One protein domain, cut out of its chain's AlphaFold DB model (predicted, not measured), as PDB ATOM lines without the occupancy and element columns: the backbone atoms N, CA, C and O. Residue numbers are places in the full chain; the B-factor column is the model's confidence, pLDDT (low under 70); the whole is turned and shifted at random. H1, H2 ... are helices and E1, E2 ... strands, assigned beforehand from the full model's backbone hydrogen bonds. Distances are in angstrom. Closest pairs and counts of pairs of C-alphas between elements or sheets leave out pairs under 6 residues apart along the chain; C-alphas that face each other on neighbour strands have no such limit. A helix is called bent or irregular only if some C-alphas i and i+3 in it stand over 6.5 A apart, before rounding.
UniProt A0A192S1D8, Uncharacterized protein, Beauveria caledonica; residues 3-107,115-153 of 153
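This is residues 3 to 107 and 115 to 153 of the 153 residues of an uncharacterized protein of Beauveria caledonica (UniProt A0A192S1D8). A twisted four-stranded sheet forms the core of a rounded body, with short helices set round it: H2 over E3 and E1, H1 near where E1 and E3 begin, and H5, the longest helix, packed on H1 with its residues 124 to 130 and grazing the sheet with its residues 121 to 128. After H5 the chain goes on as a tail with H6 and H7, whose end comes round to near H4. The printed part has 144 residues, with named elements in the order H1 E1 E2 E3 H2 H3 E4 H4 H5 H6 H7; the sheet, E2 E3 E1 E4, is mixed, and the class is mixed, helices and strands. It is compact, with a radius of gyration of the C-alphas of 15.2 A, and spans 40 by 38 by 36 A.

Residues 3 to 4 make a short parallel pairing with residues 82 to 83 of E4, residues 78 to 83. H1, residues 12 to 21, touches H5, residues 117 to 130, with residues 124 to 130 of H5 alone; the closest C-alphas, of Leu 15 and Ile 128, are 5.9 A apart, and they run opposite ways at a shallow tilt of 34 degrees, only just short of steep. E1, residues 27 to 33, is parallel to E4, with N 30 and O 79 2.9 A apart. E2, residues 42 to 46, and E3, residues 49 to 55, form an antiparallel hairpin, with N 44 and O 51 2.9 A apart. E3 is parallel to E1, with N 31 and O 52 2.8 A apart. H2, residues 56 to 64, is on the sheet at a height of 10.8 A. H3, residues 70 to 77, only grazes the sheet; it is irregular, but only just, with C-alphas 73 and 76 6.6 A apart. E3, H2, H3 and E4 form a split strand-helix-strand unit, two parallel strands with E1 between them, and its crossover is right-handed. H4, residues 87 to 93, and H7, residues 148 to 152, are close but not clearly touching, the closest C-alphas being those of Tyr 87 and Tyr 151, 7.0 A. H5 and H6, residues 134 to 139, are about perpendicular at 85 degrees. Every O i to N i+4 pair is within hydrogen-bond range in H1, H2, H4, H5, H6 and H7; in H3 it is 2 of 4.

H1 begins at C-alpha 12, (62.579, -51.935, 37.153), and is 14.1 A long. E1 is 19.5 A long, E3 19.8 A and H5 19.9 A. H7 ends at C-alpha 152, (32.165, -38.769, 40.907).

The C-alphas farthest apart, of Gly 38 and Leu 115, are 41.9 A apart. Residues 108 to 114 are not printed; C-alphas 107 and 115 are 12.6 A apart. Of the links printed whole, none is long. The mean pLDDT of the printed part is 72.6, and 60 residues are under 70, among them residues 115 to 131.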
ATOM      1  N   LEU A   3      46.671 -43.169  36.049       58.97
ATOM      2  CA  LEU A   3      46.546 -42.017  35.145       58.97
ATOM      3  C   LEU A   3      47.640 -41.004  35.493       58.97
ATOM      4  O   LEU A   3      47.763 -40.634  36.661       58.97
ATOM      5  N   LEU A   4      48.448 -40.605  34.509       66.12
ATOM      6  CA  LEU A   4      49.573 -39.686  34.704       66.12
ATOM      7  C   LEU A   4      49.651 -38.662  33.577       66.12
ATOM      8  O   LEU A   4      49.447 -39.003  32.412       66.12
ATOM      9  N   ASN A   5      50.058 -37.443  33.917       56.22
ATOM     10  CA  ASN A   5      50.231 -36.358  32.947       56.22
ATOM     11  C   ASN A   5      51.657 -36.258  32.369       56.22
ATOM     12  O   ASN A   5      51.889 -35.495  31.439       56.22
ATOM     13  N   THR A   6      52.623 -37.013  32.897       61.22
ATOM     14  CA  THR A   6      54.037 -36.949  32.478       61.22
ATOM     15  C   THR A   6      54.698 -38.326  32.437       61.22
ATOM     16  O   THR A   6      54.127 -39.329  32.883       61.22
ATOM     17  N   SER A   7      55.902 -38.415  31.858       60.06
ATOM     18  CA  SER A   7      56.717 -39.634  31.862       60.06
ATOM     19  C   SER A   7      57.139 -39.980  33.289       60.06
ATOM     20  O   SER A   7      57.472 -39.111  34.088       60.06
ATOM     21  N   LEU A   8      57.081 -41.269  33.635       64.38
ATOM     22  CA  LEU A   8      57.357 -41.704  35.000       64.38
ATOM     23  C   LEU A   8      58.560 -42.629  35.016       64.38
ATOM     24  O   LEU A   8      58.610 -43.597  34.257       64.38
ATOM     25  N   TYR A   9      59.524 -42.316  35.877       66.50
ATOM     26  CA  TYR A   9      60.669 -43.180  36.101       66.50
ATOM     27  C   TYR A   9      60.226 -44.406  36.904       66.50
ATOM     28  O   TYR A   9      59.827 -44.296  38.066       66.50
ATOM     29  N   VAL A  10      60.285 -45.574  36.267       67.19
ATOM     30  CA  VAL A  10      60.001 -46.865  36.897       67.19
ATOM     31  C   VAL A  10      61.325 -47.500  37.303       67.19
ATOM     32  O   VAL A  10      62.177 -47.759  36.450       67.19
ATOM     33  N   ASN A  11      61.503 -47.789  38.594       75.94
ATOM     34  CA  ASN A  11      62.633 -48.595  39.037       75.94
ATOM     35  C   ASN A  11      62.323 -50.074  38.762       75.94
ATOM     36  O   ASN A  11      61.690 -50.766  39.563       75.94
ATOM     37  N   TRP A  12      62.791 -50.560  37.612       73.69
ATOM     38  CA  TRP A  12      62.579 -51.935  37.153       73.69
ATOM     39  C   TRP A  12      63.051 -52.995  38.151       73.69
ATOM     40  O   TRP A  12      62.426 -54.048  38.264       73.69
ATOM     41  N   GLN A  13      64.111 -52.719  38.913       76.94
ATOM     42  CA  GLN A  13      64.633 -53.656  39.906       76.94
ATOM     43  C   GLN A  13      63.682 -53.795  41.103       76.94
ATOM     44  O   GLN A  13      63.416 -54.910  41.568       76.94
ATOM     45  N   ASN A  14      63.123 -52.680  41.574       77.12
ATOM     46  CA  ASN A  14      62.123 -52.694  42.641       77.12
ATOM     47  C   ASN A  14      60.834 -53.366  42.164       77.12
ATOM     48  O   ASN A  14      60.260 -54.178  42.887       77.12
ATOM     49  N   LEU A  15      60.420 -53.087  40.926       76.75
ATOM     50  CA  LEU A  15      59.233 -53.688  40.334       76.75
ATOM     51  C   LEU A  15      59.374 -55.212  40.218       76.75
ATOM     52  O   LEU A  15      58.480 -55.954  40.618       76.75
ATOM     53  N   LYS A  16      60.535 -55.682  39.751       76.62
ATOM     54  CA  LYS A  16      60.892 -57.105  39.695       76.62
ATOM     55  C   LYS A  16      60.860 -57.748  41.077       76.62
ATOM     56  O   LYS A  16      60.345 -58.852  41.235       76.62
ATOM     57  N   THR A  17      61.402 -57.062  42.079       79.62
ATOM     58  CA  THR A  17      61.389 -57.539  43.468       79.62
ATOM     59  C   THR A  17      59.955 -57.685  43.972       79.62
ATOM     60  O   THR A  17      59.612 -58.730  44.516       79.62
ATOM     61  N   CYS A  18      59.089 -56.703  43.708       75.25
ATOM     62  CA  CYS A  18      57.674 -56.772  44.069       75.25
ATOM     63  C   CYS A  18      56.962 -57.929  43.361       75.25
ATOM     64  O   CYS A  18      56.302 -58.728  44.018       75.25
ATOM     65  N   ALA A  19      57.142 -58.072  42.044       77.25
ATOM     66  CA  ALA A  19      56.522 -59.148  41.273       77.25
ATOM     67  C   ALA A  19      56.934 -60.541  41.783       77.25
ATOM     68  O   ALA A  19      56.100 -61.440  41.855       77.25
ATOM     69  N   LYS A  20      58.199 -60.708  42.193       78.69
ATOM     70  CA  LYS A  20      58.688 -61.941  42.829       78.69
ATOM     71  C   LYS A  20      58.075 -62.182  44.205       78.69
ATOM     72  O   LYS A  20      57.659 -63.299  44.475       78.69
ATOM     73  N   LEU A  21      58.014 -61.162  45.065       77.81
ATOM     74  CA  LEU A  21      57.419 -61.279  46.406       77.81
ATOM     75  C   LEU A  21      55.936 -61.665  46.354       77.81
ATOM     76  O   LEU A  21      55.435 -62.324  47.258       77.81
ATOM     77  N   LEU A  22      55.258 -61.264  45.283       72.56
ATOM     78  CA  LEU A  22      53.856 -61.560  45.020       72.56
ATOM     79  C   LEU A  22      53.645 -62.894  44.286       72.56
ATOM     80  O   LEU A  22      52.513 -63.227  43.964       72.56
ATOM     81  N   ASN A  23      54.714 -63.649  44.000       77.31
ATOM     82  CA  ASN A  23      54.670 -64.882  43.208       77.31
ATOM     83  C   ASN A  23      53.960 -64.725  41.849       77.31
ATOM     84  O   ASN A  23      53.384 -65.682  41.332       77.31
ATOM     85  N   LEU A  24      54.035 -63.537  41.238       78.19
ATOM     86  CA  LEU A  24      53.443 -63.307  39.924       78.19
ATOM     87  C   LEU A  24      54.240 -64.076  38.872       78.19
ATOM     88  O   LEU A  24      55.420 -63.787  38.631       78.19
ATOM     89  N   GLN A  25      53.579 -65.024  38.203       81.88
ATOM     90  CA  GLN A  25      54.174 -65.736  37.070       81.88
ATOM     91  C   GLN A  25      54.551 -64.756  35.957       81.88
ATOM     92  O   GLN A  25      55.602 -64.899  35.324       81.88
ATOM     93  N   ARG A  26      53.704 -63.743  35.731       83.38
ATOM     94  CA  ARG A  26      53.944 -62.687  34.755       83.38
ATOM     95  C   ARG A  26      53.176 -61.418  35.116       83.38
ATOM     96  O   ARG A  26      51.978 -61.482  35.329       83.38
ATOM     97  N   LEU A  27      53.854 -60.271  35.119       83.44
ATOM     98  CA  LEU A  27      53.228 -58.952  35.234       83.44
ATOM     99  C   LEU A  27      53.154 -58.312  33.846       83.44
ATOM    100  O   LEU A  27      54.188 -58.043  33.231       83.44
ATOM    101  N   TRP A  28      51.946 -58.043  33.364       83.88
ATOM    102  CA  TRP A  28      51.725 -57.351  32.096       83.88
ATOM    103  C   TRP A  28      51.573 -55.855  32.348       83.88
ATOM    104  O   TRP A  28      50.709 -55.420  33.102       83.88
ATOM    105  N   MET A  29      52.406 -55.043  31.717       84.12
ATOM    106  CA  MET A  29      52.329 -53.591  31.787       84.12
ATOM    107  C   MET A  29      51.914 -53.032  30.436       84.12
ATOM    108  O   MET A  29      52.515 -53.353  29.416       84.12
ATOM    109  N   PHE A  30      50.903 -52.171  30.443       84.19
ATOM    110  CA  PHE A  30      50.412 -51.472  29.264       84.19
ATOM    111  C   PHE A  30      50.529 -49.973  29.501       84.19
ATOM    112  O   PHE A  30      49.747 -49.402  30.256       84.19
ATOM    113  N   THR A  31      51.505 -49.337  28.865       85.69
ATOM    114  CA  THR A  31      51.641 -47.881  28.830       85.69
ATOM    115  C   THR A  31      50.962 -47.352  27.572       85.69
ATOM    116  O   THR A  31      51.418 -47.610  26.459       85.69
ATOM    117  N   ILE A  32      49.858 -46.632  27.753       86.50
ATOM    118  CA  ILE A  32      48.965 -46.183  26.686       86.50
ATOM    119  C   ILE A  32      49.014 -44.660  26.620       86.50
ATOM    120  O   ILE A  32      48.677 -43.989  27.594       86.50
ATOM    121  N   TYR A  33      49.408 -44.121  25.473       87.25
ATOM    122  CA  TYR A  33      49.389 -42.684  25.206       87.25
ATOM    123  C   TYR A  33      48.101 -42.305  24.480       87.25
ATOM    124  O   TYR A  33      47.772 -42.904  23.454       87.25
ATOM    125  N   LEU A  34      47.354 -41.339  25.025       83.19
ATOM    126  CA  LEU A  34      46.122 -40.862  24.387       83.19
ATOM    127  C   LEU A  34      46.382 -39.888  23.241       83.19
ATOM    128  O   LEU A  34      45.552 -39.751  22.346       83.19
ATOM    129  N   ASP A  35      47.531 -39.227  23.255       79.38
ATOM    130  CA  ASP A  35      47.992 -38.380  22.176       79.38
ATOM    131  C   ASP A  35      48.798 -39.192  21.155       79.38
ATOM    132  O   ASP A  35      49.802 -39.837  21.458       79.38
ATOM    133  N   ASN A  36      48.364 -39.145  19.896       63.75
ATOM    134  CA  ASN A  36      49.015 -39.814  18.769       63.75
ATOM    135  C   ASN A  36      50.303 -39.090  18.330       63.75
ATOM    136  O   ASN A  36      50.483 -38.828  17.144       63.75
ATOM    137  N   GLN A  37      51.216 -38.758  19.250       62.84
ATOM    138  CA  GLN A  37      52.465 -38.028  18.955       62.84
ATOM    139  C   GLN A  37      53.495 -38.840  18.132       62.84
ATOM    140  O   GLN A  37      54.699 -38.731  18.340       62.84
ATOM    141  N   GLY A  38      53.055 -39.702  17.213       60.06
ATOM    142  CA  GLY A  38      53.932 -40.564  16.420       60.06
ATOM    143  C   GLY A  38      54.542 -41.720  17.218       60.06
ATOM    144  O   GLY A  38      55.523 -42.315  16.778       60.06
ATOM    145  N   ILE A  39      53.978 -42.046  18.385       64.31
ATOM    146  CA  ILE A  39      54.428 -43.171  19.208       64.31
ATOM    147  C   ILE A  39      54.088 -44.475  18.483       64.31
ATOM    148  O   ILE A  39      52.919 -44.844  18.347       64.31
ATOM    149  N   SER A  40      55.123 -45.176  18.021       68.69
ATOM    150  CA  SER A  40      55.017 -46.550  17.541       68.69
ATOM    151  C   SER A  40      54.839 -47.523  18.710       68.69
ATOM    152  O   SER A  40      55.182 -47.229  19.858       68.69
ATOM    153  N   GLN A  41      54.291 -48.705  18.426       79.00
ATOM    154  CA  GLN A  41      54.251 -49.789  19.401       79.00
ATOM    155  C   GLN A  41      55.682 -50.227  19.742       79.00
ATOM    156  O   GLN A  41      56.466 -50.553  18.852       79.00
ATOM    157  N   SER A  42      56.004 -50.299  21.032       82.75
ATOM    158  CA  SER A  42      57.213 -50.956  21.519       82.75
ATOM    159  C   SER A  42      56.882 -52.030  22.549       82.75
ATOM    160  O   SER A  42      55.858 -51.996  23.238       82.75
ATOM    161  N   PHE A  43      57.755 -53.029  22.596       86.12
ATOM    162  CA  PHE A  43      57.612 -54.221  23.410       86.12
ATOM    163  C   PHE A  43      58.948 -54.530  24.069       86.12
ATOM    164  O   PHE A  43      59.980 -54.562  23.397       86.12
ATOM    165  N   SER A  44      58.928 -54.783  25.372       84.94
ATOM    166  CA  SER A  44      60.092 -55.284  26.088       84.94
ATOM    167  C   SER A  44      59.702 -56.346  27.105       84.94
ATOM    168  O   SER A  44      58.612 -56.330  27.679       84.94
ATOM    169  N   ILE A  45      60.616 -57.288  27.320       85.19
ATOM    170  CA  ILE A  45      60.509 -58.300  28.366       85.19
ATOM    171  C   ILE A  45      61.720 -58.140  29.272       85.19
ATOM    172  O   ILE A  45      62.857 -58.194  28.804       85.19
ATOM    173  N   THR A  46      61.461 -58.009  30.567       82.81
ATOM    174  CA  THR A  46      62.487 -58.032  31.608       82.81
ATOM    175  C   THR A  46      62.053 -59.046  32.657       82.81
ATOM    176  O   THR A  46      61.163 -58.780  33.463       82.81
ATOM    177  N   ASP A  47      62.658 -60.235  32.622       84.75
ATOM    178  CA  ASP A  47      62.296 -61.375  33.472       84.75
ATOM    179  C   ASP A  47      60.810 -61.776  33.343       84.75
ATOM    180  O   ASP A  47      60.374 -62.235  32.287       84.75
ATOM    181  N   ASN A  48      60.029 -61.626  34.417       82.38
ATOM    182  CA  ASN A  48      58.595 -61.902  34.463       82.38
ATOM    183  C   ASN A  48      57.737 -60.667  34.147       82.38
ATOM    184  O   ASN A  48      56.515 -60.750  34.218       82.38
ATOM    185  N   ILE A  49      58.341 -59.532  33.798       83.19
ATOM    186  CA  ILE A  49      57.619 -58.306  33.459       83.19
ATOM    187  C   ILE A  49      57.590 -58.158  31.941       83.19
ATOM    188  O   ILE A  49      58.632 -58.144  31.285       83.19
ATOM    189  N   VAL A  50      56.388 -58.027  31.388       85.50
ATOM    190  CA  VAL A  50      56.167 -57.777  29.963       85.50
ATOM    191  C   VAL A  50      55.594 -56.383  29.805       85.50
ATOM    192  O   VAL A  50      54.497 -56.120  30.283       85.50
ATOM    193  N   ASN A  51      56.318 -55.495  29.133       84.94
ATOM    194  CA  ASN A  51      55.908 -54.113  28.945       84.94
ATOM    195  C   ASN A  51      55.536 -53.845  27.486       84.94
ATOM    196  O   ASN A  51      56.342 -54.035  26.574       84.94
ATOM    197  N   TYR A  52      54.323 -53.350  27.288       86.31
ATOM    198  CA  TYR A  52      53.837 -52.809  26.034       86.31
ATOM    199  C   TYR A  52      53.694 -51.303  26.164       86.31
ATOM    200  O   TYR A  52      53.004 -50.813  27.055       86.31
ATOM    201  N   THR A  53      54.297 -50.570  25.239       86.50
ATOM    202  CA  THR A  53      54.075 -49.131  25.103       86.50
ATOM    203  C   THR A  53      53.450 -48.866  23.748       86.50
ATOM    204  O   THR A  53      53.971 -49.332  22.739       86.50
ATOM    205  N   MET A  54      52.318 -48.169  23.705       88.44
ATOM    206  CA  MET A  54      51.583 -47.948  22.457       88.44
ATOM    207  C   MET A  54      50.697 -46.703  22.510       88.44
ATOM    208  O   MET A  54      50.398 -46.184  23.588       88.44
ATOM    209  N   SER A  55      50.254 -46.242  21.339       89.81
ATOM    210  CA  SER A  55      49.184 -45.251  21.244       89.81
ATOM    211  C   SER A  55      47.814 -45.881  21.505       89.81
ATOM    212  O   SER A  55      47.643 -47.105  21.455       89.81
ATOM    213  N   ILE A  56      46.820 -45.033  21.755       87.00
ATOM    214  CA  ILE A  56      45.456 -45.487  22.003       87.00
ATOM    215  C   ILE A  56      44.847 -46.246  20.817       87.00
ATOM    216  O   ILE A  56      44.100 -47.202  21.023       87.00
ATOM    217  N   ASP A  57      45.191 -45.882  19.583       86.88
ATOM    218  CA  ASP A  57      44.653 -46.549  18.394       86.88
ATOM    219  C   ASP A  57      45.148 -47.993  18.284       86.88
ATOM    220  O   ASP A  57      44.353 -48.910  18.070       86.88
ATOM    221  N   TYR A  58      46.440 -48.225  18.545       87.00
ATOM    222  CA  TYR A  58      46.986 -49.582  18.635       87.00
ATOM    223  C   TYR A  58      46.357 -50.372  19.783       87.00
ATOM    224  O   TYR A  58      46.079 -51.561  19.630       87.00
ATOM    225  N   PHE A  59      46.089 -49.719  20.916       86.38
ATOM    226  CA  PHE A  59      45.441 -50.378  22.044       86.38
ATOM    227  C   PHE A  59      43.997 -50.791  21.729       86.38
ATOM    228  O   PHE A  59      43.590 -51.894  22.083       86.38
ATOM    229  N   LYS A  60      43.233 -49.965  21.003       85.25
ATOM    230  CA  LYS A  60      41.884 -50.329  20.536       85.25
ATOM    231  C   LYS A  60      41.915 -51.527  19.589       85.25
ATOM    232  O   LYS A  60      41.142 -52.459  19.772       85.25
ATOM    233  N   ILE A  61      42.850 -51.548  18.636       84.69
ATOM    234  CA  ILE A  61      43.052 -52.710  17.753       84.69
ATOM    235  C   ILE A  61      43.399 -53.957  18.579       84.69
ATOM    236  O   ILE A  61      42.868 -55.037  18.327       84.69
ATOM    237  N   TYR A  62      44.251 -53.814  19.598       81.62
ATOM    238  CA  TYR A  62      44.591 -54.900  20.517       81.62
ATOM    239  C   TYR A  62      43.357 -55.441  21.258       81.62
ATOM    240  O   TYR A  62      43.198 -56.662  21.331       81.62
ATOM    241  N   LEU A  63      42.473 -54.567  21.754       80.00
ATOM    242  CA  LEU A  63      41.231 -54.960  22.432       80.00
ATOM    243  C   LEU A  63      40.257 -55.692  21.494       80.00
ATOM    244  O   LEU A  63      39.666 -56.695  21.892       80.00
ATOM    245  N   GLU A  64      40.130 -55.226  20.251       77.31
ATOM    246  CA  GLU A  64      39.196 -55.760  19.250       77.31
ATOM    247  C   GLU A  64      39.715 -57.011  18.518       77.31
ATOM    248  O   GLU A  64      38.942 -57.743  17.902       77.31
ATOM    249  N   SER A  65      41.019 -57.297  18.585       75.12
ATOM    250  CA  SER A  65      41.623 -58.407  17.837       75.12
ATOM    251  C   SER A  65      41.002 -59.776  18.194       75.12
ATOM    252  O   SER A  65      41.112 -60.284  19.317       75.12
ATOM    253  N   ILE A  66      40.320 -60.384  17.213       53.91
ATOM    254  CA  ILE A  66      39.585 -61.657  17.341       53.91
ATOM    255  C   ILE A  66      40.515 -62.796  17.796       53.91
ATOM    256  O   ILE A  66      40.136 -63.557  18.685       53.91
ATOM    257  N   ASP A  67      41.763 -62.812  17.323       54.06
ATOM    258  CA  ASP A  67      42.784 -63.830  17.638       54.06
ATOM    259  C   ASP A  67      43.419 -63.704  19.032       54.06
ATOM    260  O   ASP A  67      44.354 -64.426  19.377       54.06
ATOM    261  N   ASN A  68      42.931 -62.781  19.859       55.97
ATOM    262  CA  ASN A  68      43.498 -62.505  21.169       55.97
ATOM    263  C   ASN A  68      42.484 -62.856  22.273       55.97
ATOM    264  O   ASN A  68      41.800 -61.966  22.792       55.97
ATOM    265  N   PRO A  69      42.345 -64.139  22.674       52.62
ATOM    266  CA  PRO A  69      41.616 -64.505  23.899       52.62
ATOM    267  C   PRO A  69      42.237 -63.851  25.150       52.62
ATOM    268  O   PRO A  69      41.645 -63.830  26.226       52.62
ATOM    269  N   MET A  70      43.414 -63.239  24.995       57.56
ATOM    270  CA  MET A  70      44.281 -62.891  26.094       57.56
ATOM    271  C   MET A  70      43.920 -61.606  26.834       57.56
ATOM    272  O   MET A  70      44.543 -61.374  27.860       57.56
ATOM    273  N   PHE A  71      42.976 -60.760  26.389       66.25
ATOM    274  CA  PHE A  71      42.597 -59.608  27.227       66.25
ATOM    275  C   PHE A  71      42.081 -60.105  28.578       66.25
ATOM    276  O   PHE A  71      42.626 -59.738  29.610       66.25
ATOM    277  N   TRP A  72      41.103 -61.011  28.578       64.19
ATOM    278  CA  TRP A  72      40.538 -61.545  29.815       64.19
ATOM    279  C   TRP A  72      41.534 -62.413  30.589       64.19
ATOM    280  O   TRP A  72      41.612 -62.287  31.807       64.19
ATOM    281  N   GLU A  73      42.344 -63.213  29.891       64.50
ATOM    282  CA  GLU A  73      43.338 -64.098  30.520       64.50
ATOM    283  C   GLU A  73      44.550 -63.344  31.096       64.50
ATOM    284  O   GLU A  73      45.122 -63.769  32.092       64.50
ATOM    285  N   LYS A  74      44.965 -62.217  30.500       65.12
ATOM    286  CA  LYS A  74      46.120 -61.425  30.971       65.12
ATOM    287  C   LYS A  74      45.745 -60.320  31.944       65.12
ATOM    288  O   LYS A  74      46.620 -59.839  32.663       65.12
ATOM    289  N   ASN A  75      44.486 -59.881  31.959       68.00
ATOM    290  CA  ASN A  75      44.044 -58.752  32.785       68.00
ATOM    291  C   ASN A  75      44.170 -59.044  34.292       68.00
ATOM    292  O   ASN A  75      44.238 -58.112  35.089       68.00
ATOM    293  N   GLU A  76      44.244 -60.318  34.692       70.62
ATOM    294  CA  GLU A  76      44.404 -60.698  36.097       70.62
ATOM    295  C   GLU A  76      45.634 -60.052  36.747       70.62
ATOM    296  O   GLU A  76      45.487 -59.371  37.765       70.62
ATOM    297  N   ASP A  77      46.780 -60.135  36.067       75.12
ATOM    298  CA  ASP A  77      48.065 -59.582  36.500       75.12
ATOM    299  C   ASP A  77      48.517 -58.435  35.584       75.12
ATOM    300  O   ASP A  77      49.655 -58.389  35.104       75.12
ATOM    301  N   SER A  78      47.600 -57.505  35.294       78.50
ATOM    302  CA  SER A  78      47.868 -56.357  34.424       78.50
ATOM    303  C   SER A  78      47.909 -55.016  35.158       78.50
ATOM    304  O   SER A  78      47.031 -54.657  35.951       78.50
ATOM    305  N   LEU A  79      48.902 -54.200  34.812       80.12
ATOM    306  CA  LEU A  79      48.993 -52.789  35.151       80.12
ATOM    307  C   LEU A  79      48.854 -51.936  33.889       80.12
ATOM    308  O   LEU A  79      49.742 -51.880  33.044       80.12
ATOM    309  N   TYR A  80      47.752 -51.203  33.815       81.06
ATOM    310  CA  TYR A  80      47.518 -50.202  32.781       81.06
ATOM    311  C   TYR A  80      47.946 -48.822  33.288       81.06
ATOM    312  O   TYR A  80      47.499 -48.393  34.358       81.06
ATOM    313  N   ILE A  81      48.793 -48.141  32.522       81.81
ATOM    314  CA  ILE A  81      49.267 -46.774  32.736       81.81
ATOM    315  C   ILE A  81      48.780 -45.945  31.552       81.81
ATOM    316  O   ILE A  81      49.261 -46.124  30.438       81.81
ATOM    317  N   ILE A  82      47.844 -45.035  31.784       82.81
ATOM    318  CA  ILE A  82      47.354 -44.109  30.763       82.81
ATOM    319  C   ILE A  82      48.085 -42.776  30.925       82.81
ATOM    320  O   ILE A  82      48.113 -42.205  32.017       82.81
ATOM    321  N   LYS A  83      48.696 -42.303  29.839       81.50
ATOM    322  CA  LYS A  83      49.406 -41.026  29.752       81.50
ATOM    323  C   LYS A  83      48.524 -39.972  29.097       81.50
ATOM    324  O   LYS A  83      47.845 -40.269  28.116       81.50
ATOM    325  N   ASN A  84      48.587 -38.749  29.625       76.69
ATOM    326  CA  ASN A  84      47.913 -37.567  29.080       76.69
ATOM    327  C   ASN A  84      46.396 -37.761  28.947       76.69
ATOM    328  O   ASN A  84      45.791 -37.376  27.950       76.69
ATOM    329  N   GLY A  85      45.784 -38.408  29.940       73.19
ATOM    330  CA  GLY A  85      44.383 -38.798  29.885       73.19
ATOM    331  C   GLY A  85      43.639 -38.602  31.188       73.19
ATOM    332  O   GLY A  85      44.237 -38.426  32.244       73.19
ATOM    333  N   SER A  86      42.314 -38.664  31.105       73.50
ATOM    334  CA  SER A  86      41.407 -38.544  32.242       73.50
ATOM    335  C   SER A  86      40.703 -39.866  32.567       73.50
ATOM    336  O   SER A  86      40.692 -40.818  31.782       73.50
ATOM    337  N   TYR A  87      40.040 -39.912  33.726       72.00
ATOM    338  CA  TYR A  87      39.170 -41.037  34.080       72.00
ATOM    339  C   TYR A  87      38.022 -41.234  33.072       72.00
ATOM    340  O   TYR A  87      37.634 -42.367  32.797       72.00
ATOM    341  N   LYS A  88      37.512 -40.154  32.463       77.50
ATOM    342  CA  LYS A  88      36.469 -40.238  31.427       77.50
ATOM    343  C   LYS A  88      36.983 -40.914  30.160       77.50
ATOM    344  O   LYS A  88      36.263 -41.716  29.573       77.50
ATOM    345  N   ASP A  89      38.216 -40.620  29.755       78.81
ATOM    346  CA  ASP A  89      38.830 -41.270  28.592       78.81
ATOM    347  C   ASP A  89      39.007 -42.760  28.854       78.81
ATOM    348  O   ASP A  89      38.643 -43.591  28.034       78.81
ATOM    349  N   LEU A  90      39.460 -43.099  30.054       75.69
ATOM    350  CA  LEU A  90      39.586 -44.468  30.528       75.69
ATOM    351  C   LEU A  90      38.239 -45.212  30.499       75.69
ATOM    352  O   LEU A  90      38.175 -46.307  29.947       75.69
ATOM    353  N   CYS A  91      37.149 -44.604  30.980       79.56
ATOM    354  CA  CYS A  91      35.804 -45.174  30.849       79.56
ATOM    355  C   CYS A  91      35.423 -45.452  29.390       79.56
ATOM    356  O   CYS A  91      34.900 -46.525  29.115       79.56
ATOM    357  N   LYS A  92      35.724 -44.532  28.467       83.56
ATOM    358  CA  LYS A  92      35.430 -44.695  27.033       83.56
ATOM    359  C   LYS A  92      36.258 -45.801  26.379       83.56
ATOM    360  O   LYS A  92      35.757 -46.516  25.525       83.56
ATOM    361  N   ILE A  93      37.528 -45.942  26.760       81.25
ATOM    362  CA  ILE A  93      38.441 -46.938  26.174       81.25
ATOM    363  C   ILE A  93      37.973 -48.362  26.465       81.25
ATOM    364  O   ILE A  93      38.113 -49.234  25.616       81.25
ATOM    365  N   PHE A  94      37.422 -48.586  27.656       79.25
ATOM    366  CA  PHE A  94      36.928 -49.889  28.092       79.25
ATOM    367  C   PHE A  94      35.394 -49.949  28.142       79.25
ATOM    368  O   PHE A  94      34.856 -50.799  28.844       79.25
ATOM    369  N   GLU A  95      34.683 -49.047  27.459       83.50
ATOM    370  CA  GLU A  95      33.212 -49.075  27.396       83.50
ATOM    371  C   GLU A  95      32.723 -50.308  26.625       83.50
ATOM    372  O   GLU A  95      31.709 -50.921  26.970       83.50
ATOM    373  N   GLU A  96      33.489 -50.710  25.615       77.44
ATOM    374  CA  GLU A  96      33.218 -51.861  24.772       77.44
ATOM    375  C   GLU A  96      34.530 -52.585  24.463       77.44
ATOM    376  O   GLU A  96      35.535 -51.960  24.128       77.44
ATOM    377  N   VAL A  97      34.535 -53.905  24.627       78.00
ATOM    378  CA  VAL A  97      35.655 -54.778  24.259       78.00
ATOM    379  C   VAL A  97      35.076 -55.949  23.480       78.00
ATOM    380  O   VAL A  97      34.265 -56.697  24.034       78.00
ATOM    381  N   LYS A  98      35.473 -56.126  22.213       73.25
ATOM    382  CA  LYS A  98      34.964 -57.202  21.337       73.25
ATOM    383  C   LYS A  98      33.438 -57.214  21.259       73.25
ATOM    384  O   LYS A  98      32.795 -58.236  21.510       73.25
ATOM    385  N   SER A  99      32.852 -56.047  21.023       74.75
ATOM    386  CA  SER A  99      31.395 -55.862  20.989       74.75
ATOM    387  C   SER A  99      30.643 -56.209  22.282       74.75
ATOM    388  O   SER A  99      29.413 -56.273  22.304       74.75
ATOM    389  N   THR A 100      31.361 -56.433  23.384       76.56
ATOM    390  CA  THR A 100      30.776 -56.650  24.704       76.56
ATOM    391  C   THR A 100      30.878 -55.360  25.491       76.56
ATOM    392  O   THR A 100      31.974 -54.838  25.687       76.56
ATOM    393  N   LYS A 101      29.744 -54.857  25.985       79.25
ATOM    394  CA  LYS A 101      29.742 -53.707  26.892       79.25
ATOM    395  C   LYS A 101      30.453 -54.077  28.185       79.25
ATOM    396  O   LYS A 101      30.040 -55.005  28.882       79.25
ATOM    397  N   VAL A 102      31.495 -53.331  28.518       76.38
ATOM    398  CA  VAL A 102      32.268 -53.508  29.742       76.38
ATOM    399  C   VAL A 102      32.079 -52.270  30.609       76.38
ATOM    400  O   VAL A 102      31.950 -51.144  30.135       76.38
ATOM    401  N   ARG A 103      32.010 -52.481  31.924       70.12
ATOM    402  CA  ARG A 103      31.959 -51.391  32.892       70.12
ATOM    403  C   ARG A 103      33.188 -51.457  33.772       70.12
ATOM    404  O   ARG A 103      33.383 -52.423  34.507       70.12
ATOM    405  N   LEU A 104      33.979 -50.394  33.743       69.62
ATOM    406  CA  LEU A 104      35.034 -50.201  34.722       69.62
ATOM    407  C   LEU A 104      34.405 -49.934  36.088       69.62
ATOM    408  O   LEU A 104      33.660 -48.974  36.285       69.62
ATOM    409  N   VAL A 105      34.703 -50.815  37.034       62.56
ATOM    410  CA  VAL A 105      34.283 -50.681  38.426       62.56
ATOM    411  C   VAL A 105      35.451 -50.174  39.260       62.56
ATOM    412  O   VAL A 105      36.581 -50.650  39.142       62.56
ATOM    413  N   LYS A 106      35.182 -49.190  40.120       60.78
ATOM    414  CA  LYS A 106      36.163 -48.721  41.103       60.78
ATOM    415  C   LYS A 106      36.326 -49.797  42.176       60.78
ATOM    416  O   LYS A 106      35.339 -50.344  42.660       60.78
ATOM    417  N   GLY A 107      37.571 -50.088  42.546       50.12
ATOM    418  CA  GLY A 107      37.875 -50.971  43.668       50.12
ATOM    419  C   GLY A 107      37.349 -50.406  44.970       50.12
ATOM    420  O   GLY A 107      37.868 -49.407  45.458       50.12
ATOM    421  N   LEU A 115      40.609 -61.643  51.833       45.34
ATOM    422  CA  LEU A 115      41.209 -60.812  50.790       45.34
ATOM    423  C   LEU A 115      40.414 -61.069  49.508       45.34
ATOM    424  O   LEU A 115      40.415 -62.187  48.996       45.34
ATOM    425  N   SER A 116      39.693 -60.065  49.011       47.75
ATOM    426  CA  SER A 116      39.112 -60.182  47.679       47.75
ATOM    427  C   SER A 116      40.233 -60.083  46.633       47.75
ATOM    428  O   SER A 116      41.202 -59.350  46.862       47.75
ATOM    429  N   PRO A 117      40.097 -60.713  45.452       52.53
ATOM    430  CA  PRO A 117      41.033 -60.504  44.340       52.53
ATOM    431  C   PRO A 117      41.226 -59.017  43.990       52.53
ATOM    432  O   PRO A 117      42.257 -58.600  43.472       52.53
ATOM    433  N   MET A 118      40.237 -58.174  44.304       57.38
ATOM    434  CA  MET A 118      40.305 -56.729  44.105       57.38
ATOM    435  C   MET A 118      41.198 -56.026  45.144       57.38
ATOM    436  O   MET A 118      41.940 -55.112  44.785       57.38
ATOM    437  N   ASP A 119      41.161 -56.465  46.406       57.66
ATOM    438  CA  ASP A 119      42.034 -55.970  47.481       57.66
ATOM    439  C   ASP A 119      43.483 -56.441  47.295       57.66
ATOM    440  O   ASP A 119      44.428 -55.691  47.566       57.66
ATOM    441  N   GLU A 120      43.662 -57.656  46.777       59.38
ATOM    442  CA  GLU A 120      44.960 -58.184  46.360       59.38
ATOM    443  C   GLU A 120      45.546 -57.332  45.232       59.38
ATOM    444  O   GLU A 120      46.621 -56.757  45.400       59.38
ATOM    445  N   ARG A 121      44.794 -57.109  44.144       62.66
ATOM    446  CA  ARG A 121      45.208 -56.215  43.047       62.66
ATOM    447  C   ARG A 121      45.535 -54.805  43.524       62.66
ATOM    448  O   ARG A 121      46.517 -54.219  43.076       62.66
ATOM    449  N   LEU A 122      44.754 -54.245  44.450       67.25
ATOM    450  CA  LEU A 122      45.052 -52.932  45.028       67.25
ATOM    451  C   LEU A 122      46.378 -52.936  45.803       67.25
ATOM    452  O   LEU A 122      47.135 -51.968  45.731       67.25
ATOM    453  N   SER A 123      46.666 -54.011  46.533       64.88
ATOM    454  CA  SER A 123      47.919 -54.180  47.276       64.88
ATOM    455  C   SER A 123      49.113 -54.359  46.336       64.88
ATOM    456  O   SER A 123      50.150 -53.727  46.543       64.88
ATOM    457  N   ILE A 124      48.934 -55.113  45.246       63.12
ATOM    458  CA  ILE A 124      49.901 -55.236  44.149       63.12
ATOM    459  C   ILE A 124      50.177 -53.858  43.542       63.12
ATOM    460  O   ILE A 124      51.330 -53.453  43.438       63.12
ATOM    461  N   TYR A 125      49.137 -53.081  43.223       66.00
ATOM    462  CA  TYR A 125      49.313 -51.729  42.693       66.00
ATOM    463  C   TYR A 125      50.048 -50.809  43.667       66.00
ATOM    464  O   TYR A 125      50.930 -50.075  43.236       66.00
ATOM    465  N   LYS A 126      49.762 -50.876  44.973       68.44
ATOM    466  CA  LYS A 126      50.498 -50.114  45.996       68.44
ATOM    467  C   LYS A 126      51.979 -50.490  46.050       68.44
ATOM    468  O   LYS A 126      52.818 -49.597  46.102       68.44
ATOM    469  N   LEU A 127      52.313 -51.777  45.988       66.81
ATOM    470  CA  LEU A 127      53.702 -52.250  45.930       66.81
ATOM    471  C   LEU A 127      54.409 -51.796  44.651       66.81
ATOM    472  O   LEU A 127      55.545 -51.329  44.699       66.81
ATOM    473  N   ILE A 128      53.716 -51.845  43.514       65.12
ATOM    474  CA  ILE A 128      54.232 -51.299  42.259       65.12
ATOM    475  C   ILE A 128      54.433 -49.777  42.376       65.12
ATOM    476  O   ILE A 128      55.461 -49.272  41.930       65.12
ATOM    477  N   PHE A 129      53.553 -49.036  43.051       68.69
ATOM    478  CA  PHE A 129      53.778 -47.610  43.321       68.69
ATOM    479  C   PHE A 129      55.003 -47.350  44.202       68.69
ATOM    480  O   PHE A 129      55.720 -46.390  43.953       68.69
ATOM    481  N   PHE A 130      55.318 -48.221  45.164       68.75
ATOM    482  CA  PHE A 130      56.573 -48.125  45.923       68.75
ATOM    483  C   PHE A 130      57.825 -48.366  45.065       68.75
ATOM    484  O   PHE A 130      58.917 -47.929  45.424       68.75
ATOM    485  N   SER A 131      57.689 -49.041  43.920       67.56
ATOM    486  CA  SER A 131      58.768 -49.179  42.932       67.56
ATOM    487  C   SER A 131      58.907 -47.974  41.990       67.56
ATOM    488  O   SER A 131      59.802 -47.935  41.146       67.56
ATOM    489  N   MET A 132      58.037 -46.981  42.134       70.81
ATOM    490  CA  MET A 132      58.035 -45.734  41.381       70.81
ATOM    491  C   MET A 132      58.492 -44.580  42.284       70.81
ATOM    492  O   MET A 132      58.477 -44.698  43.509       70.81
ATOM    493  N   ASN A 133      58.911 -43.446  41.707       72.62
ATOM    494  CA  ASN A 133      59.150 -42.245  42.514       72.62
ATOM    495  C   ASN A 133      57.802 -41.776  43.095       72.62
ATOM    496  O   ASN A 133      56.957 -41.265  42.357       72.62
ATOM    497  N   ALA A 134      57.596 -42.013  44.392       68.25
ATOM    498  CA  ALA A 134      56.326 -41.781  45.068       68.25
ATOM    499  C   ALA A 134      55.936 -40.298  45.073       68.25
ATOM    500  O   ALA A 134      54.780 -39.981  44.799       68.25
ATOM    501  N   ASP A 135      56.899 -39.400  45.297       66.94
ATOM    502  CA  ASP A 135      56.664 -37.954  45.292       66.94
ATOM    503  C   ASP A 135      56.210 -37.486  43.909       66.94
ATOM    504  O   ASP A 135      55.229 -36.753  43.784       66.94
ATOM    505  N   LEU A 136      56.859 -37.993  42.857       69.19
ATOM    506  CA  LEU A 136      56.475 -37.698  41.479       69.19
ATOM    507  C   LEU A 136      55.100 -38.288  41.137       69.19
ATOM    508  O   LEU A 136      54.287 -37.608  40.526       69.19
ATOM    509  N   CYS A 137      54.801 -39.524  41.554       66.25
ATOM    510  CA  CYS A 137      53.480 -40.127  41.343       66.25
ATOM    511  C   CYS A 137      52.372 -39.326  42.020       66.25
ATOM    512  O   CYS A 137      51.296 -39.178  41.449       66.25
ATOM    513  N   ILE A 138      52.618 -38.848  43.244       67.19
ATOM    514  CA  ILE A 138      51.662 -38.028  43.982       67.19
ATOM    515  C   ILE A 138      51.462 -36.710  43.254       67.19
ATOM    516  O   ILE A 138      50.315 -36.339  43.059       67.19
ATOM    517  N   LEU A 139      52.535 -36.036  42.836       71.31
ATOM    518  CA  LEU A 139      52.465 -34.729  42.185       71.31
ATOM    519  C   LEU A 139      51.746 -34.800  40.828       71.31
ATOM    520  O   LEU A 139      50.832 -34.023  40.567       71.31
ATOM    521  N   GLU A 140      52.093 -35.796  40.017       67.38
ATOM    522  CA  GLU A 140      51.646 -35.970  38.628       67.38
ATOM    523  C   GLU A 140      50.322 -36.735  38.490       67.38
ATOM    524  O   GLU A 140      49.878 -37.048  37.378       67.38
ATOM    525  N   ASN A 141      49.686 -37.063  39.616       66.69
ATOM    526  CA  ASN A 141      48.411 -37.755  39.622       66.69
ATOM    527  C   ASN A 141      47.328 -36.863  39.006       66.69
ATOM    528  O   ASN A 141      46.998 -35.804  39.543       66.69
ATOM    529  N   THR A 142      46.709 -37.326  37.920       65.00
ATOM    530  CA  THR A 142      45.643 -36.589  37.232       65.00
ATOM    531  C   THR A 142      44.485 -36.218  38.173       65.00
ATOM    532  O   THR A 142      43.864 -35.174  37.987       65.00
ATOM    533  N   PHE A 143      44.226 -36.993  39.237       66.94
ATOM    534  CA  PHE A 143      43.197 -36.664  40.235       66.94
ATOM    535  C   PHE A 143      43.448 -35.357  41.000       66.94
ATOM    536  O   PHE A 143      42.487 -34.771  41.487       66.94
ATOM    537  N   ASN A 144      44.688 -34.864  41.065       68.25
ATOM    538  CA  ASN A 144      44.980 -33.559  41.668       68.25
ATOM    539  C   ASN A 144      44.431 -32.391  40.844       68.25
ATOM    540  O   ASN A 144      44.238 -31.299  41.372       68.25
ATOM    541  N   TYR A 145      44.206 -32.616  39.548       70.06
ATOM    542  CA  TYR A 145      43.828 -31.588  38.581       70.06
ATOM    543  C   TYR A 145      42.372 -31.716  38.115       70.06
ATOM    544  O   TYR A 145      41.886 -30.856  37.384       70.06
ATOM    545  N   LEU A 146      41.672 -32.775  38.537       66.12
ATOM    546  CA  LEU A 146      40.263 -33.007  38.225       66.12
ATOM    547  C   LEU A 146      39.360 -32.369  39.279       66.12
ATOM    548  O   LEU A 146      39.624 -32.448  40.481       66.12
ATOM    549  N   LYS A 147      38.243 -31.781  38.843       71.44
ATOM    550  CA  LYS A 147      37.231 -31.283  39.780       71.44
ATOM    551  C   LYS A 147      36.435 -32.439  40.390       71.44
ATOM    552  O   LYS A 147      36.359 -33.544  39.849       71.44
ATOM    553  N   LYS A 148      35.834 -32.192  41.560       68.75
ATOM    554  CA  LYS A 148      35.183 -33.233  42.376       68.75
ATOM    555  C   LYS A 148      34.062 -33.975  41.634       68.75
ATOM    556  O   LYS A 148      33.887 -35.184  41.744       68.75
ATOM    557  N   ASP A 149      33.300 -33.215  40.875       73.19
ATOM    558  CA  ASP A 149      32.221 -33.632  39.989       73.19
ATOM    559  C   ASP A 149      32.704 -34.495  38.814       73.19
ATOM    560  O   ASP A 149      31.998 -35.407  38.385       73.19
ATOM    561  N   GLU A 150      33.929 -34.284  38.335       58.47
ATOM    562  CA  GLU A 150      34.494 -35.041  37.214       58.47
ATOM    563  C   GLU A 150      34.967 -36.440  37.599       58.47
ATOM    564  O   GLU A 150      35.026 -37.311  36.733       58.47
ATOM    565  N   TYR A 151      35.291 -36.671  38.876       57.84
ATOM    566  CA  TYR A 151      35.640 -38.009  39.355       57.84
ATOM    567  C   TYR A 151      34.444 -38.790  39.913       57.84
ATOM    568  O   TYR A 151      34.540 -40.014  40.023       57.84
ATOM    569  N   LEU A 152      33.361 -38.124  40.337       57.41
ATOM    570  CA  LEU A 152      32.165 -38.769  40.907       57.41
ATOM    571  C   LEU A 152      31.102 -39.146  39.870       57.41
ATOM    572  O   LEU A 152      30.210 -39.925  40.208       57.41
ATOM    573  N   SER A 153      31.200 -38.604  38.656       55.00
ATOM    574  CA  SER A 153      30.397 -39.011  37.496       55.00
ATOM    575  C   SER A 153      30.880 -40.332  36.896       55.00
ATOM    576  O   SER A 153      30.016 -41.042  36.338       55.00
TER     577      SER A 153